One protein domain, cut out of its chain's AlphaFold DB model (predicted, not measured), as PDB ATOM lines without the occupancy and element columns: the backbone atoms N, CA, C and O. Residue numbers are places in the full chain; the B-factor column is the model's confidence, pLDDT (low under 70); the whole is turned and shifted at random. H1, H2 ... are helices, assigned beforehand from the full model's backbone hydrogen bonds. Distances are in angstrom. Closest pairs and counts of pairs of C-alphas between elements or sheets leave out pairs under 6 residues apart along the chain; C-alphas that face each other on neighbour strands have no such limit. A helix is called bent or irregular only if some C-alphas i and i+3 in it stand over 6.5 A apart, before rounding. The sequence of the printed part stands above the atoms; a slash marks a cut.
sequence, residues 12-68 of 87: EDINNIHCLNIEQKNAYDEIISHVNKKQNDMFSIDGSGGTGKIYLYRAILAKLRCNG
ATOM      1  N   GLU A  12     -83.976 -10.769  55.617       52.81
ATOM      2  CA  GLU A  12     -85.117 -11.400  54.939       52.81
ATOM      3  C   GLU A  12     -86.335 -11.707  55.838       52.81
ATOM      4  O   GLU A  12     -87.453 -11.779  55.334       52.81
ATOM      5  N   ASP A  13     -86.181 -11.821  57.162       56.75
ATOM      6  CA  ASP A  13     -87.298 -12.066  58.091       56.75
ATOM      7  C   ASP A  13     -88.183 -10.859  58.351       56.75
ATOM      8  O   ASP A  13     -89.303 -11.005  58.849       56.75
ATOM      9  N   ILE A  14     -87.701  -9.667  58.012       56.16
ATOM     10  CA  ILE A  14     -88.382  -8.402  58.293       56.16
ATOM     11  C   ILE A  14     -89.751  -8.339  57.588       56.16
ATOM     12  O   ILE A  14     -90.652  -7.649  58.063       56.16
ATOM     13  N   ASN A  15     -89.958  -9.129  56.526       56.66
ATOM     14  CA  ASN A  15     -91.197  -9.152  55.743       56.66
ATOM     15  C   ASN A  15     -92.071 -10.409  55.940       56.66
ATOM     16  O   ASN A  15     -93.119 -10.522  55.304       56.66
ATOM     17  N   ASN A  16     -91.719 -11.325  56.853       61.50
ATOM     18  CA  ASN A  16     -92.475 -12.573  57.055       61.50
ATOM     19  C   ASN A  16     -93.826 -12.397  57.783       61.50
ATOM     20  O   ASN A  16     -94.580 -13.360  57.901       61.50
ATOM     21  N   ILE A  17     -94.187 -11.179  58.215       61.66
ATOM     22  CA  ILE A  17     -95.513 -10.883  58.797       61.66
ATOM     23  C   ILE A  17     -96.634 -11.190  57.786       61.66
ATOM     24  O   ILE A  17     -97.704 -11.661  58.165       61.66
ATOM     25  N   HIS A  18     -96.385 -10.974  56.489       64.88
ATOM     26  CA  HIS A  18     -97.364 -11.243  55.430       64.88
ATOM     27  C   HIS A  18     -97.606 -12.738  55.180       64.88
ATOM     28  O   HIS A  18     -98.609 -13.093  54.566       64.88
ATOM     29  N   CYS A  19     -96.716 -13.609  55.662       69.12
ATOM     30  CA  CYS A  19     -96.832 -15.060  55.529       69.12
ATOM     31  C   CYS A  19     -97.516 -15.720  56.738       69.12
ATOM     32  O   CYS A  19     -97.671 -16.941  56.747       69.12
ATOM     33  N   LEU A  20     -97.912 -14.942  57.753       76.12
ATOM     34  CA  LEU A  20     -98.610 -15.467  58.922       76.12
ATOM     35  C   LEU A  20    -100.052 -15.834  58.559       76.12
ATOM     36  O   LEU A  20    -100.779 -15.047  57.948       76.12
ATOM     37  N   ASN A  21    -100.481 -17.024  58.973       82.00
ATOM     38  CA  ASN A  21    -101.893 -17.388  58.914       82.00
ATOM     39  C   ASN A  21    -102.705 -16.595  59.963       82.00
ATOM     40  O   ASN A  21    -102.142 -15.898  60.809       82.00
ATOM     41  N   ILE A  22    -104.037 -16.688  59.909       82.50
ATOM     42  CA  ILE A  22    -104.925 -15.888  60.769       82.50
ATOM     43  C   ILE A  22    -104.638 -16.099  62.269       82.50
ATOM     44  O   ILE A  22    -104.598 -15.134  63.025       82.50
ATOM     45  N   GLU A  23    -104.361 -17.335  62.692       82.06
ATOM     46  CA  GLU A  23    -104.093 -17.675  64.095       82.06
ATOM     47  C   GLU A  23    -102.747 -17.118  64.561       82.06
ATOM     48  O   GLU A  23    -102.645 -16.514  65.627       82.06
ATOM     49  N   GLN A  24    -101.716 -17.249  63.728       80.50
ATOM     50  CA  GLN A  24    -100.394 -16.694  63.999       80.50
ATOM     51  C   GLN A  24    -100.417 -15.172  64.041       80.50
ATOM     52  O   GLN A  24     -99.729 -14.574  64.864       80.50
ATOM     53  N   LYS A  25    -101.203 -14.541  63.167       83.75
ATOM     54  CA  LYS A  25    -101.371 -13.093  63.158       83.75
ATOM     55  C   LYS A  25    -102.061 -12.609  64.432       83.75
ATOM     56  O   LYS A  25    -101.591 -11.649  65.029       83.75
ATOM     57  N   ASN A  26    -103.097 -13.312  64.887       84.44
ATOM     58  CA  ASN A  26    -103.762 -12.994  66.151       84.44
ATOM     59  C   ASN A  26    -102.786 -13.086  67.336       84.44
ATOM     60  O   ASN A  26    -102.693 -12.145  68.120       84.44
ATOM     61  N   ALA A  27    -102.001 -14.168  67.419       85.44
ATOM     62  CA  ALA A  27    -100.983 -14.324  68.458       85.44
ATOM     63  C   ALA A  27     -99.885 -13.245  68.368       85.44
ATOM     64  O   ALA A  27     -99.463 -12.689  69.379       85.44
ATOM     65  N   TYR A  28     -99.436 -12.911  67.154       86.31
ATOM     66  CA  TYR A  28     -98.477 -11.831  66.919       86.31
ATOM     67  C   TYR A  28     -99.009 -10.483  67.425       86.31
ATOM     68  O   TYR A  28     -98.325  -9.801  68.191       86.31
ATOM     69  N   ASP A  29    -100.225 -10.104  67.025       87.62
ATOM     70  CA  ASP A  29    -100.829  -8.819  67.385       87.62
ATOM     71  C   ASP A  29    -101.037  -8.707  68.903       87.62
ATOM     72  O   ASP A  29    -100.768  -7.656  69.493       87.62
ATOM     73  N   GLU A  30    -101.440  -9.799  69.557       88.31
ATOM     74  CA  GLU A  30    -101.578  -9.870  71.011       88.31
ATOM     75  C   GLU A  30    -100.240  -9.639  71.726       88.31
ATOM     76  O   GLU A  30    -100.147  -8.766  72.595       88.31
ATOM     77  N   ILE A  31     -99.185 -10.353  71.328       86.62
ATOM     78  CA  ILE A  31     -97.856 -10.246  71.947       86.62
ATOM     79  C   ILE A  31     -97.284  -8.836  71.759       86.62
ATOM     80  O   ILE A  31     -96.816  -8.211  72.716       86.62
ATOM     81  N   ILE A  32     -97.360  -8.284  70.544       87.19
ATOM     82  CA  ILE A  32     -96.870  -6.929  70.259       87.19
ATOM     83  C   ILE A  32     -97.669  -5.870  71.034       87.19
ATOM     84  O   ILE A  32     -97.089  -4.897  71.521       87.19
ATOM     85  N   SER A  33     -98.981  -6.056  71.203       88.81
ATOM     86  CA  SER A  33     -99.823  -5.164  72.009       88.81
ATOM     87  C   SER A  33     -99.376  -5.122  73.474       88.81
ATOM     88  O   SER A  33     -99.222  -4.033  74.032       88.81
ATOM     89  N   HIS A  34     -99.095  -6.276  74.085       87.38
ATOM     90  CA  HIS A  34     -98.620  -6.348  75.471       87.38
ATOM     91  C   HIS A  34     -97.240  -5.709  75.653       87.38
ATOM     92  O   HIS A  34     -97.040  -4.926  76.587       87.38
ATOM     93  N   VAL A  35     -96.318  -5.946  74.714       85.56
ATOM     94  CA  VAL A  35     -94.998  -5.299  74.715       85.56
ATOM     95  C   VAL A  35     -95.136  -3.779  74.634       85.56
ATOM     96  O   VAL A  35     -94.514  -3.059  75.417       85.56
ATOM     97  N   ASN A  36     -95.974  -3.267  73.727       84.88
ATOM     98  CA  ASN A  36     -96.184  -1.825  73.572       84.88
ATOM     99  C   ASN A  36     -96.810  -1.195  74.826       84.88
ATOM    100  O   ASN A  36     -96.491  -0.057  75.174       84.88
ATOM    101  N   LYS A  37     -97.662  -1.941  75.536       87.31
ATOM    102  CA  LYS A  37     -98.226  -1.537  76.833       87.31
ATOM    103  C   LYS A  37     -97.227  -1.650  77.991       87.31
ATOM    104  O   LYS A  37     -97.580  -1.286  79.110       87.31
ATOM    105  N   LYS A  38     -96.000  -2.131  77.741       82.06
ATOM    106  CA  LYS A  38     -94.969  -2.421  78.754       82.06
ATOM    107  C   LYS A  38     -95.487  -3.332  79.870       82.06
ATOM    108  O   LYS A  38     -95.101  -3.186  81.029       82.06
ATOM    109  N   GLN A  39     -96.393  -4.241  79.524       80.88
ATOM    110  CA  GLN A  39     -96.877  -5.259  80.443       80.88
ATOM    111  C   GLN A  39     -95.872  -6.408  80.453       80.88
ATOM    112  O   GLN A  39     -95.455  -6.887  79.400       80.88
ATOM    113  N   ASN A  40     -95.456  -6.812  81.650       77.12
ATOM    114  CA  ASN A  40     -94.631  -7.998  81.819       77.12
ATOM    115  C   ASN A  40     -95.558  -9.209  81.778       77.12
ATOM    116  O   ASN A  40     -96.401  -9.345  82.663       77.12
ATOM    117  N   ASP A  41     -95.407 -10.056  80.766       78.50
ATOM    118  CA  ASP A  41     -96.220 -11.258  80.611       78.50
ATOM    119  C   ASP A  41     -95.417 -12.386  79.950       78.50
ATOM    120  O   ASP A  41     -94.407 -12.140  79.281       78.50
ATOM    121  N   MET A  42     -95.857 -13.625  80.159       79.56
ATOM    122  CA  MET A  42     -95.257 -14.824  79.586       79.56
ATOM    123  C   MET A  42     -96.253 -15.505  78.647       79.56
ATOM    124  O   MET A  42     -97.242 -16.089  79.083       79.56
ATOM    125  N   PHE A  43     -95.948 -15.491  77.350       76.75
ATOM    126  CA  PHE A  43     -96.784 -16.114  76.325       76.75
ATOM    127  C   PHE A  43     -96.302 -17.531  76.015       76.75
ATOM    128  O   PHE A  43     -95.141 -17.734  75.657       76.75
ATOM    129  N   SER A  44     -97.205 -18.508  76.100       71.88
ATOM    130  CA  SER A  44     -96.995 -19.848  75.544       71.88
ATOM    131  C   SER A  44     -97.791 -19.972  74.251       71.88
ATOM    132  O   SER A  44     -99.001 -19.748  74.246       71.88
ATOM    133  N   ILE A  45     -97.120 -20.309  73.150       72.88
ATOM    134  CA  ILE A  45     -97.767 -20.474  71.845       72.88
ATOM    135  C   ILE A  45     -98.016 -21.963  71.608       72.88
ATOM    136  O   ILE A  45     -97.128 -22.715  71.177       72.88
ATOM    137  N   ASP A  46     -99.247 -22.390  71.877       71.00
ATOM    138  CA  ASP A  46     -99.699 -23.718  71.487       71.00
ATOM    139  C   ASP A  46    -100.139 -23.736  70.016       71.00
ATOM    140  O   ASP A  46    -100.599 -22.748  69.457       71.00
ATOM    141  N   GLY A  47     -99.911 -24.853  69.349       66.94
ATOM    142  CA  GLY A  47    -100.148 -25.006  67.922       66.94
ATOM    143  C   GLY A  47     -99.730 -26.395  67.479       66.94
ATOM    144  O   GLY A  47     -98.741 -26.940  67.983       66.94
ATOM    145  N   SER A  48    -100.484 -26.967  66.545       57.75
ATOM    146  CA  SER A  48    -100.196 -28.282  65.982       57.75
ATOM    147  C   SER A  48     -98.784 -28.298  65.380       57.75
ATOM    148  O   SER A  48     -98.348 -27.344  64.732       57.75
ATOM    149  N   GLY A  49     -98.017 -29.345  65.698       54.03
ATOM    150  CA  GLY A  49     -96.586 -29.434  65.400       54.03
ATOM    151  C   GLY A  49     -96.275 -29.178  63.924       54.03
ATOM    152  O   GLY A  49     -96.734 -29.908  63.052       54.03
ATOM    153  N   GLY A  50     -95.486 -28.137  63.649       62.66
ATOM    154  CA  GLY A  50     -95.076 -27.756  62.300       62.66
ATOM    155  C   GLY A  50     -94.214 -26.490  62.273       62.66
ATOM    156  O   GLY A  50     -94.015 -25.821  63.290       62.66
ATOM    157  N   THR A  51     -93.721 -26.134  61.084       59.28
ATOM    158  CA  THR A  51     -92.799 -25.011  60.815       59.28
ATOM    159  C   THR A  51     -93.379 -23.634  61.176       59.28
ATOM    160  O   THR A  51     -92.635 -22.672  61.352       59.28
ATOM    161  N   GLY A  52     -94.702 -23.522  61.335       65.56
ATOM    162  CA  GLY A  52     -95.406 -22.257  61.555       65.56
ATOM    163  C   GLY A  52     -95.024 -21.505  62.836       65.56
ATOM    164  O   GLY A  52     -94.971 -20.277  62.831       65.56
ATOM    165  N   LYS A  53     -94.687 -22.213  63.923       73.50
ATOM    166  CA  LYS A  53     -94.274 -21.562  65.182       73.50
ATOM    167  C   LYS A  53     -92.945 -20.818  65.035       73.50
ATOM    168  O   LYS A  53     -92.775 -19.738  65.591       73.50
ATOM    169  N   ILE A  54     -92.023 -21.361  64.237       73.88
ATOM    170  CA  ILE A  54     -90.712 -20.747  63.983       73.88
ATOM    171  C   ILE A  54     -90.881 -19.423  63.227       73.88
ATOM    172  O   ILE A  54     -90.252 -18.432  63.593       73.88
ATOM    173  N   TYR A  55     -91.761 -19.375  62.222       73.50
ATOM    174  CA  TYR A  55     -92.065 -18.135  61.498       73.50
ATOM    175  C   TYR A  55     -92.629 -17.049  62.418       73.50
ATOM    176  O   TYR A  55     -92.190 -15.901  62.351       73.50
ATOM    177  N   LEU A  56     -93.539 -17.419  63.322       77.12
ATOM    178  CA  LEU A  56     -94.113 -16.491  64.290       77.12
ATOM    179  C   LEU A  56     -93.050 -15.919  65.243       77.12
ATOM    180  O   LEU A  56     -92.966 -14.701  65.404       77.12
ATOM    181  N   TYR A  57     -92.177 -16.761  65.807       78.44
ATOM    182  CA  TYR A  57     -91.084 -16.281  66.659       78.44
ATOM    183  C   TYR A  57     -90.130 -15.348  65.908       78.44
ATOM    184  O   TYR A  57     -89.761 -14.302  66.439       78.44
ATOM    185  N   ARG A  58     -89.769 -15.672  64.658       77.38
ATOM    186  CA  ARG A  58     -88.909 -14.811  63.827       77.38
ATOM    187  C   ARG A  58     -89.548 -13.442  63.582       77.38
ATOM    188  O   ARG A  58     -88.872 -12.429  63.756       77.38
ATOM    189  N   ALA A  59     -90.845 -13.400  63.270       79.50
ATOM    190  CA  ALA A  59     -91.579 -12.153  63.058       79.50
ATOM    191  C   ALA A  59     -91.628 -11.279  64.325       79.50
ATOM    192  O   ALA A  59     -91.377 -10.073  64.257       79.50
ATOM    193  N   ILE A  60     -91.886 -11.881  65.493       81.38
ATOM    194  CA  ILE A  60     -91.904 -11.167  66.779       81.38
ATOM    195  C   ILE A  60     -90.517 -10.593  67.088       81.38
ATOM    196  O   ILE A  60     -90.392  -9.399  67.359       81.38
ATOM    197  N   LEU A  61     -89.458 -11.404  66.993       81.38
ATOM    198  CA  LEU A  61     -88.085 -10.954  67.254       81.38
ATOM    199  C   LEU A  61     -87.680  -9.800  66.336       81.38
ATOM    200  O   LEU A  61     -87.114  -8.816  66.812       81.38
ATOM    201  N   ALA A  62     -87.979  -9.908  65.038       80.25
ATOM    202  CA  ALA A  62     -87.686  -8.862  64.067       80.25
ATOM    203  C   ALA A  62     -88.412  -7.559  64.429       80.25
ATOM    204  O   ALA A  62     -87.780  -6.505  64.497       80.25
ATOM    205  N   LYS A  63     -89.711  -7.626  64.752       82.69
ATOM    206  CA  LYS A  63     -90.491  -6.444  65.137       82.69
ATOM    207  C   LYS A  63     -89.940  -5.770  66.391       82.69
ATOM    208  O   LYS A  63     -89.804  -4.548  66.417       82.69
ATOM    209  N   LEU A  64     -89.610  -6.555  67.414       83.38
ATOM    210  CA  LEU A  64     -89.068  -6.045  68.671       83.38
ATOM    211  C   LEU A  64     -87.711  -5.368  68.472       83.38
ATOM    212  O   LEU A  64     -87.518  -4.249  68.946       83.38
ATOM    213  N   ARG A  65     -86.810  -5.999  67.710       81.88
ATOM    214  CA  ARG A  65     -85.488  -5.444  67.386       81.88
ATOM    215  C   ARG A  65     -85.597  -4.162  66.561       81.88
ATOM    216  O   ARG A  65     -84.934  -3.183  66.889       81.88
ATOM    217  N   CYS A  66     -86.475  -4.123  65.554       78.88
ATOM    218  CA  CYS A  66     -86.736  -2.911  64.764       78.88
ATOM    219  C   CYS A  66     -87.286  -1.758  65.615       78.88
ATOM    220  O   CYS A  66     -86.985  -0.598  65.353       78.88
ATOM    221  N   ASN A  67     -88.065  -2.068  66.650       81.56
ATOM    222  CA  ASN A  67     -88.583  -1.082  67.595       81.56
ATOM    223  C   ASN A  67     -87.551  -0.681  68.680       81.56
ATOM    224  O   ASN A  67     -87.888   0.079  69.584       81.56
ATOM    225  N   GLY A  68     -86.310  -1.179  68.614       80.44
ATOM    226  CA  GLY A  68     -85.242  -0.865  69.570       80.44
ATOM    227  C   GLY A  68     -85.296  -1.656  70.882       80.44
ATOM    228  O   GLY A  68     -84.573  -1.324  71.819       80.44
TER     229      GLY A  68
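This is residues 12 to 68 of the 87 residues of the protein "ATP-dependent DNA helicase" of Dendrobium catenatum (UniProt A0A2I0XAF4). Two helices, H2 and H3, lie side by side at a shallow tilt and run the same way, and a short, irregular helix, H1, packs steeply across H3. A long stretch without a named element, residues 37 to 51, folds back from the end of H2 to the beginning of H3, on the side of the pair away from H1. The printed part has 57 residues with three named helices, in the order H1, H2, H3, and no named strand; the class is all helix. It is compact, with a radius of gyration of the C-alphas of 11.1 A, and spans 30 by 25 by 15 A.

H2, residues 22 to 36, touches H3, residues 52 to 66, the closest C-alphas being those of Gln 24 and Leu 56, 6.3 A apart. Their lines stand at a shallow tilt of 30 degrees, the same way. H1, residues 12 to 19, touches H3, the closest C-alphas being those of Ile 14 and Ala 62, 5.8 A apart. These two run opposite ways at a steep tilt of 57 degrees. H1 and H2 are close but not clearly touching, with the closest C-alphas, those of Ile 17 and Lys 25, 7.6 A apart. In H2 and H3 every O i to N i+4 pair is within hydrogen-bond range; in H1 0 of 4 are, beside 2 of 5 O i to N i+3 pairs.

H2 is 20.9 A long from C-alpha 22 at (-104.925, -15.888, 60.769) to C-alpha 36. H3 is 21.4 A long and ends with C-alpha 66 at (-86.736, -2.911, 64.764). H1, 12.3 A long, begins with C-alpha 12 at (-85.117, -11.400, 54.939); it is irregular, with C-alphas 14 and 17 7.6 A apart.

The two C-alphas farthest apart, those of Ser 48 and Gly 68, are 31.4 A apart. The printed part has no cut. The link from H1 to H2 is tight, and that from H2 to H3 is long, with 15 residues. The mean pLDDT of the printed part is 75.9; residues 12 to 19 and 47 to 52 are under 70.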